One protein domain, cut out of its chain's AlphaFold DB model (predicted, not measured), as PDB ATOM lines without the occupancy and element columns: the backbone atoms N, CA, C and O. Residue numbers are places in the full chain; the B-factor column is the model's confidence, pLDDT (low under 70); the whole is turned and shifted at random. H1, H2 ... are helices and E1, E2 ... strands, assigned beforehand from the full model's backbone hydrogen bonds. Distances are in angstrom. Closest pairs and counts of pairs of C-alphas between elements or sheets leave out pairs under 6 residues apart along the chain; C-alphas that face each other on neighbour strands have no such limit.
ATOM      1  N   LEU A   7      16.257  13.531  74.339       96.62
ATOM      2  CA  LEU A   7      15.661  13.637  75.668       96.62
ATOM      3  C   LEU A   7      14.783  14.889  75.733       96.62
ATOM      4  O   LEU A   7      15.187  15.957  75.277       96.62
ATOM      5  N   TYR A   8      13.610  14.762  76.339       97.00
ATOM      6  CA  TYR A   8      12.712  15.861  76.654       97.00
ATOM      7  C   TYR A   8      12.434  15.896  78.149       97.00
ATOM      8  O   TYR A   8      12.056  14.876  78.726       97.00
ATOM      9  N   LEU A   9      12.593  17.075  78.744       97.81
ATOM     10  CA  LEU A   9      12.261  17.343  80.141       97.81
ATOM     11  C   LEU A   9      11.087  18.305  80.201       97.81
ATOM     12  O   LEU A   9      11.123  19.341  79.534       97.81
ATOM     13  N   ASP A  10      10.071  17.974  80.987       97.25
ATOM     14  CA  ASP A  10       8.995  18.914  81.286       97.25
ATOM     15  C   ASP A  10       9.283  19.743  82.550       97.25
ATOM     16  O   ASP A  10      10.287  19.556  83.243       97.25
ATOM     17  N   GLN A  11       8.387  20.678  82.862       97.19
ATOM     18  CA  GLN A  11       8.489  21.538  84.040       97.19
ATOM     19  C   GLN A  11       8.292  20.803  85.378       97.19
ATOM     20  O   GLN A  11       8.544  21.387  86.428       97.19
ATOM     21  N   TYR A  12       7.818  19.556  85.350       96.62
ATOM     22  CA  TYR A  12       7.568  18.729  86.530       96.62
ATOM     23  C   TYR A  12       8.719  17.750  86.806       96.62
ATOM     24  O   TYR A  12       8.679  17.023  87.796       96.62
ATOM     25  N   GLY A  13       9.748  17.728  85.952       95.69
ATOM     26  CA  GLY A  13      10.885  16.816  86.063       95.69
ATOM     27  C   GLY A  13      10.657  15.447  85.416       95.69
ATOM     28  O   GLY A  13      11.468  14.543  85.614       95.69
ATOM     29  N   ASN A  14       9.594  15.266  84.625       96.75
ATOM     30  CA  ASN A  14       9.403  14.036  83.863       96.75
ATOM     31  C   ASN A  14      10.372  13.980  82.681       96.75
ATOM     32  O   ASN A  14      10.652  14.989  82.029       96.75
ATOM     33  N   HIS A  15      10.849  12.770  82.393       96.81
ATOM     34  CA  HIS A  15      11.820  12.502  81.340       96.81
ATOM     35  C   HIS A  15      11.174  11.668  80.238       96.81
ATOM     36  O   HIS A  15      10.645  10.586  80.491       96.81
ATOM     37  N   PHE A  16      11.271  12.138  78.998       96.12
ATOM     38  CA  PHE A  16      10.750  11.431  77.835       96.12
ATOM     39  C   PHE A  16      11.827  11.323  76.765       96.12
ATOM     40  O   PHE A  16      12.324  12.328  76.268       96.12
ATOM     41  N   TYR A  17      12.154  10.105  76.354       95.94
ATOM     42  CA  TYR A  17      12.978   9.888  75.169       95.94
ATOM     43  C   TYR A  17      12.079   9.713  73.955       95.94
ATOM     44  O   TYR A  17      11.146   8.919  74.020       95.94
ATOM     45  N   ALA A  18      12.337  10.411  72.853       95.75
ATOM     46  CA  ALA A  18      11.569  10.235  71.622       95.75
ATOM     47  C   ALA A  18      12.388  10.591  70.377       95.75
ATOM     48  O   ALA A  18      13.205  11.512  70.395       95.75
ATOM     49  N   ARG A  19      12.140   9.875  69.278       94.81
ATOM     50  CA  ARG A  19      12.723  10.129  67.950       94.81
ATOM     51  C   ARG A  19      11.875  11.076  67.112       94.81
ATOM     52  O   ARG A  19      12.371  11.726  66.193       94.81
ATOM     53  N   THR A  20      10.579  11.140  67.411       94.19
ATOM     54  CA  THR A  20       9.619  11.990  66.706       94.19
ATOM     55  C   THR A  20       8.708  12.716  67.687       94.19
ATOM     56  O   THR A  20       8.453  12.253  68.796       94.19
ATOM     57  N   VAL A  21       8.151  13.849  67.258       92.75
ATOM     58  CA  VAL A  21       7.196  14.618  68.076       92.75
ATOM     59  C   VAL A  21       5.884  13.852  68.281       92.75
ATOM     60  O   VAL A  21       5.203  14.027  69.287       92.75
ATOM     61  N   ARG A  22       5.538  12.967  67.339       92.19
ATOM     62  CA  ARG A  22       4.387  12.070  67.469       92.19
ATOM     63  C   ARG A  22       4.596  11.075  68.610       92.19
ATOM     64  O   ARG A  22       3.727  10.982  69.468       92.19
ATOM     65  N   GLU A  23       5.745  10.405  68.635       94.25
ATOM     66  CA  GLU A  23       6.119   9.482  69.715       94.25
ATOM     67  C   GLU A  23       6.166  10.211  71.066       94.25
ATOM     68  O   GLU A  23       5.654   9.708  72.062       94.25
ATOM     69  N   LEU A  24       6.718  11.430  71.097       95.19
ATOM     70  CA  LEU A  24       6.720  12.263  72.299       95.19
ATOM     71  C   LEU A  24       5.295  12.518  72.812       95.19
ATOM     72  O   LEU A  24       5.029  12.333  73.995       95.19
ATOM     73  N   ARG A  25       4.362  12.896  71.929       94.94
ATOM     74  CA  ARG A  25       2.954  13.124  72.296       94.94
ATOM     75  C   ARG A  25       2.281  11.864  72.842       94.94
ATOM     76  O   ARG A  25       1.505  11.958  73.789       94.94
ATOM     77  N   GLU A  26       2.556  10.713  72.234       94.19
ATOM     78  CA  GLU A  26       2.051   9.416  72.699       94.19
ATOM     79  C   GLU A  26       2.581   9.107  74.111       94.19
ATOM     80  O   GLU A  26       1.802   8.726  74.982       94.19
ATOM     81  N   LYS A  27       3.864   9.384  74.385       94.88
ATOM     82  CA  LYS A  27       4.497   9.190  75.704       94.88
ATOM     83  C   LYS A  27       4.013  10.151  76.790       94.88
ATOM     84  O   LYS A  27       3.930   9.756  77.944       94.88
ATOM     85  N   VAL A  28       3.645  11.379  76.425       93.75
ATOM     86  CA  VAL A  28       2.981  12.336  77.332       93.75
ATOM     87  C   VAL A  28       1.559  11.863  77.706       93.75
ATOM     88  O   VAL A  28       0.931  12.423  78.596       93.75
ATOM     89  N   GLY A  29       1.024  10.827  77.046       88.62
ATOM     90  CA  GLY A  29      -0.298  10.270  77.351       88.62
ATOM     91  C   GLY A  29      -1.454  11.126  76.834       88.62
ATOM     92  O   GLY A  29      -2.581  11.009  77.302       88.62
ATOM     93  N   SER A  30      -1.186  12.000  75.861       78.12
ATOM     94  CA  SER A  30      -2.132  13.021  75.404       78.12
ATOM     95  C   SER A  30      -2.458  12.885  73.919       78.12
ATOM     96  O   SER A  30      -2.205  13.776  73.098       78.12
ATOM     97  N   SER A  31      -3.037  11.738  73.565       74.75
ATOM     98  CA  SER A  31      -3.524  11.449  72.215       74.75
ATOM     99  C   SER A  31      -4.517  12.521  71.757       74.75
ATOM    100  O   SER A  31      -5.556  12.729  72.371       74.75
ATOM    101  N   GLY A  32      -4.178  13.237  70.681       79.38
ATOM    102  CA  GLY A  32      -5.014  14.304  70.112       79.38
ATOM    103  C   GLY A  32      -4.694  15.718  70.603       79.38
ATOM    104  O   GLY A  32      -5.148  16.679  69.985       79.38
ATOM    105  N   SER A  33      -3.850  15.878  71.627       89.06
ATOM    106  CA  SER A  33      -3.434  17.214  72.059       89.06
ATOM    107  C   SER A  33      -2.657  17.952  70.970       89.06
ATOM    108  O   SER A  33      -1.858  17.365  70.224       89.06
ATOM    109  N   ARG A  34      -2.894  19.268  70.897       92.00
ATOM    110  CA  ARG A  34      -2.163  20.172  70.009       92.00
ATOM    111  C   ARG A  34      -0.691  20.186  70.403       92.00
ATOM    112  O   ARG A  34      -0.349  20.265  71.579       92.00
ATOM    113  N   ILE A  35       0.160  20.149  69.387       94.88
ATOM    114  CA  ILE A  35       1.599  20.347  69.516       94.88
ATOM    115  C   ILE A  35       1.881  21.804  69.158       94.88
ATOM    116  O   ILE A  35       1.530  22.252  68.064       94.88
ATOM    117  N   ALA A  36       2.522  22.538  70.059       95.75
ATOM    118  CA  ALA A  36       3.085  23.852  69.772       95.75
ATOM    119  C   ALA A  36       4.610  23.796  69.890       95.75
ATOM    120  O   ALA A  36       5.142  23.048  70.705       95.75
ATOM    121  N   LYS A  37       5.319  24.567  69.062       96.00
ATOM    122  CA  LYS A  37       6.769  24.745  69.186       96.00
ATOM    123  C   LYS A  37       7.062  25.741  70.307       96.00
ATOM    124  O   LYS A  37       6.345  26.726  70.450       96.00
ATOM    125  N   MET A  38       8.123  25.487  71.057       95.50
ATOM    126  CA  MET A  38       8.639  26.367  72.100       95.50
ATOM    127  C   MET A  38       9.916  27.041  71.605       95.50
ATOM    128  O   MET A  38      10.779  26.380  71.021       95.50
ATOM    129  N   TYR A  39      10.036  28.342  71.850       93.06
ATOM    130  CA  TYR A  39      11.158  29.163  71.404       93.06
ATOM    131  C   TYR A  39      11.785  29.911  72.583       93.06
ATOM    132  O   TYR A  39      11.107  30.171  73.574       93.06
ATOM    133  N   VAL A  40      13.063  30.261  72.466       89.19
ATOM    134  CA  VAL A  40      13.715  31.274  73.309       89.19
ATOM    135  C   VAL A  40      14.037  32.486  72.450       89.19
ATOM    136  O   VAL A  40      14.540  32.317  71.344       89.19
ATOM    137  N   GLU A  41      13.724  33.680  72.949       78.06
ATOM    138  CA  GLU A  41      13.840  34.942  72.200       78.06
ATOM    139  C   GLU A  41      15.293  35.421  72.064       78.06
ATOM    140  O   GLU A  41      15.639  36.042  71.070       78.06
ATOM    141  N   ASN A  42      16.168  35.059  73.007       70.38
ATOM    142  CA  ASN A  42      17.555  35.530  73.057       70.38
ATOM    143  C   ASN A  42      18.546  34.407  72.722       70.38
ATOM    144  O   ASN A  42      19.273  33.918  73.592       70.38
ATOM    145  N   GLY A  43      18.575  33.971  71.460       66.44
ATOM    146  CA  GLY A  43      19.742  33.256  70.940       66.44
ATOM    147  C   GLY A  43      21.014  34.104  71.093       66.44
ATOM    148  O   GLY A  43      20.937  35.318  71.262       66.44
ATOM    149  N   ALA A  44      22.203  33.496  71.019       71.94
ATOM    150  CA  ALA A  44      23.480  34.230  71.102       71.94
ATOM    151  C   ALA A  44      23.639  35.328  70.020       71.94
ATOM    152  O   ALA A  44      24.486  36.206  70.130       71.94
ATOM    153  N   ASP A  45      22.814  35.245  68.985       81.56
ATOM    154  CA  ASP A  45      22.697  36.081  67.799       81.56
ATOM    155  C   ASP A  45      21.447  36.984  67.802       81.56
ATOM    156  O   ASP A  45      21.222  37.709  66.840       81.56
ATOM    157  N   GLY A  46      20.631  36.953  68.864       82.25
ATOM    158  CA  GLY A  46      19.365  37.696  68.945       82.25
ATOM    159  C   GLY A  46      18.202  37.062  68.172       82.25
ATOM    160  O   GLY A  46      17.094  37.588  68.207       82.25
ATOM    161  N   GLU A  47      18.426  35.923  67.512       86.44
ATOM    162  CA  GLU A  47      17.395  35.211  66.754       86.44
ATOM    163  C   GLU A  47      16.667  34.160  67.615       86.44
ATOM    164  O   GLU A  47      17.304  33.455  68.417       86.44
ATOM    165  N   PRO A  48      15.343  33.974  67.433       88.94
ATOM    166  CA  PRO A  48      14.591  32.971  68.169       88.94
ATOM    167  C   PRO A  48      15.067  31.546  67.879       88.94
ATOM    168  O   PRO A  48      15.078  31.085  66.734       88.94
ATOM    169  N   ARG A  49      15.370  30.775  68.927       90.81
ATOM    170  CA  ARG A  49      15.747  29.358  68.788       90.81
ATOM    171  C   ARG A  49      14.619  28.455  69.229       90.81
ATOM    172  O   ARG A  49      14.107  28.585  70.335       90.81
ATOM    173  N   HIS A  50      14.257  27.501  68.380       93.69
ATOM    174  CA  HIS A  50      13.364  26.416  68.767       93.69
ATOM    175  C   HIS A  50      14.062  25.541  69.814       93.69
ATOM    176  O   HIS A  50      15.162  25.054  69.561       93.69
ATOM    177  N   VAL A  51      13.427  25.336  70.969       94.69
ATOM    178  CA  VAL A  51      14.006  24.634  72.136       94.69
ATOM    179  C   VAL A  51      13.157  23.468  72.639       94.69
ATOM    180  O   VAL A  51      13.506  22.834  73.635       94.69
ATOM    181  N   GLY A  52      12.045  23.164  71.972       96.31
ATOM    182  CA  GLY A  52      11.201  22.036  72.336       96.31
ATOM    183  C   GLY A  52       9.737  22.252  71.991       96.31
ATOM    184  O   GLY A  52       9.414  23.002  71.073       96.31
ATOM    185  N   TYR A  53       8.842  21.611  72.733       96.88
ATOM    186  CA  TYR A  53       7.413  21.599  72.423       96.88
ATOM    187  C   TYR A  53       6.554  21.854  73.657       96.88
ATOM    188  O   TYR A  53       6.933  21.501  74.766       96.88
ATOM    189  N   VAL A  54       5.362  22.406  73.450       96.50
ATOM    190  CA  VAL A  54       4.287  22.385  74.444       96.50
ATOM    191  C   VAL A  54       3.230  21.389  73.982       96.50
ATOM    192  O   VAL A  54       2.700  21.516  72.873       96.50
ATOM    193  N   ILE A  55       2.949  20.383  74.812       96.38
ATOM    194  CA  ILE A  55       1.973  19.320  74.535       96.38
ATOM    195  C   ILE A  55       1.146  19.094  75.797       96.38
ATOM    196  O   ILE A  55       1.703  18.737  76.825       96.38
ATOM    197  N   ALA A  56      -0.172  19.297  75.724       93.94
ATOM    198  CA  ALA A  56      -1.096  19.051  76.843       93.94
ATOM    199  C   ALA A  56      -0.684  19.710  78.175       93.94
ATOM    200  O   ALA A  56      -0.850  19.139  79.247       93.94
ATOM    201  N   GLY A  57      -0.100  20.908  78.109       93.19
ATOM    202  CA  GLY A  57       0.399  21.608  79.293       93.19
ATOM    203  C   GLY A  57       1.792  21.176  79.760       93.19
ATOM    204  O   GLY A  57       2.302  21.799  80.681       93.19
ATOM    205  N   HIS A  58       2.449  20.204  79.123       96.94
ATOM    206  CA  HIS A  58       3.859  19.872  79.361       96.94
ATOM    207  C   HIS A  58       4.772  20.752  78.509       96.94
ATOM    208  O   HIS A  58       4.629  20.796  77.287       96.94
ATOM    209  N   TRP A  59       5.713  21.439  79.153       97.12
ATOM    210  CA  TRP A  59       6.678  22.343  78.524       97.12
ATOM    211  C   TRP A  59       7.992  21.594  78.313       97.12
ATOM    212  O   TRP A  59       8.895  21.628  79.142       97.12
ATOM    213  N   LEU A  60       8.064  20.862  77.208       97.56
ATOM    214  CA  LEU A  60       9.069  19.842  76.931       97.56
ATOM    215  C   LEU A  60      10.308  20.467  76.292       97.56
ATOM    216  O   LEU A  60      10.336  20.679  75.079       97.56
ATOM    217  N   LYS A  61      11.343  20.740  77.087       97.38
ATOM    218  CA  LYS A  61      12.651  21.212  76.608       97.38
ATOM    219  C   LYS A  61      13.469  20.043  76.059       97.38
ATOM    220  O   LYS A  61      13.556  19.010  76.714       97.38
ATOM    221  N   MET A  62      14.065  20.206  74.877       96.12
ATOM    222  CA  MET A  62      14.809  19.142  74.190       96.12
ATOM    223  C   MET A  62      16.318  19.184  74.459       96.12
ATOM    224  O   MET A  62      16.920  20.256  74.481       96.12
ATOM    225  N   PHE A  63      16.933  18.009  74.565       95.12
ATOM    226  CA  PHE A  63      18.369  17.818  74.751       95.12
ATOM    227  C   PHE A  63      18.873  16.732  73.800       95.12
ATOM    228  O   PHE A  63      18.284  15.650  73.701       95.12
ATOM    229  N   ALA A  64      19.959  17.030  73.086       92.56
ATOM    230  CA  ALA A  64      20.642  16.042  72.264       92.56
ATOM    231  C   ALA A  64      21.481  15.126  73.170       92.56
ATOM    232  O   ALA A  64      22.213  15.641  74.018       92.56
TER     233      ALA A  64
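This is residues 7 to 64 of the 72 residues of an uncharacterized protein of Bilophila wadsworthia (strain 3_1_6) (UniProt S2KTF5). A strongly twisted sheet of five strands curls round one short helix, H1, which packs chiefly on E2 and E4. The hairpin of E3 and E4 runs out along the longest axis, with its loop, residues 41 to 48, at one end and the link from H1 to E3 at the other. The printed part has 58 residues, with E1, E2, H1, E3, E4 and E5 in that order along it. The sheet order is E2, E1, E5, E4, E3, all antiparallel, and the class is mixed, helices and strands. The whole is compact, with a radius of gyration of the C-alphas of 11.6 A, yet elongated, spanning 36 by 21 by 20 A.

E1, residues 7 to 9, and E2, residues 15 to 18, form an antiparallel hairpin, with N 8 and O 16 2.8 A apart, within hydrogen-bond range. H1, residues 21 to 27, is on the sheet; its closest C-alphas to E2 are those of Leu 24 and Ala 18, 5.3 A apart. Each O i to N i+4 pair inside H1 is within hydrogen-bond range. E3, residues 35 to 40, and E4, residues 49 to 55, form a hairpin, with N 38 and O 52 2.8 A apart. E5, residues 58 to 63, forms a hairpin with E4, where N 60 and O 53 are 2.8 A apart. E3, E4 and E5 make a meander, each strand the antiparallel neighbour of the one before. The pairing of E5 is staggered: residues 58 to 61 pair with E4, and residues 61 to 63 with E1, where N 61 and O 9 are 2.8 A apart. E2 and E3 are the edge strands, and they are apart.

E1 begins at C-alpha 7, (15.661, 13.637, 75.668), and ends at Leu 9. E2 runs from His 15 to Ala 18. H1 runs from C-alpha 21, (7.196, 14.618, 68.076), to Lys 27, 9.7 A. E3, Ile 35 to Val 40, is 16.8 A long, and E4, Arg 49 to Ile 55, is 18.0 A. E5, 15.4 A, begins at His 58 and ends at C-alpha 63, (18.369, 17.818, 74.751).

The C-alphas of Ser 31 and Asp 45 are the two farthest apart, at 36.2 A, while those of Leu 7 and Ala 64, the first and last printed, are 6.5 A apart. The printed part has no cut and no long link. The mean pLDDT of the printed part is 91.7, and residue 43 is the one printed residue under 70.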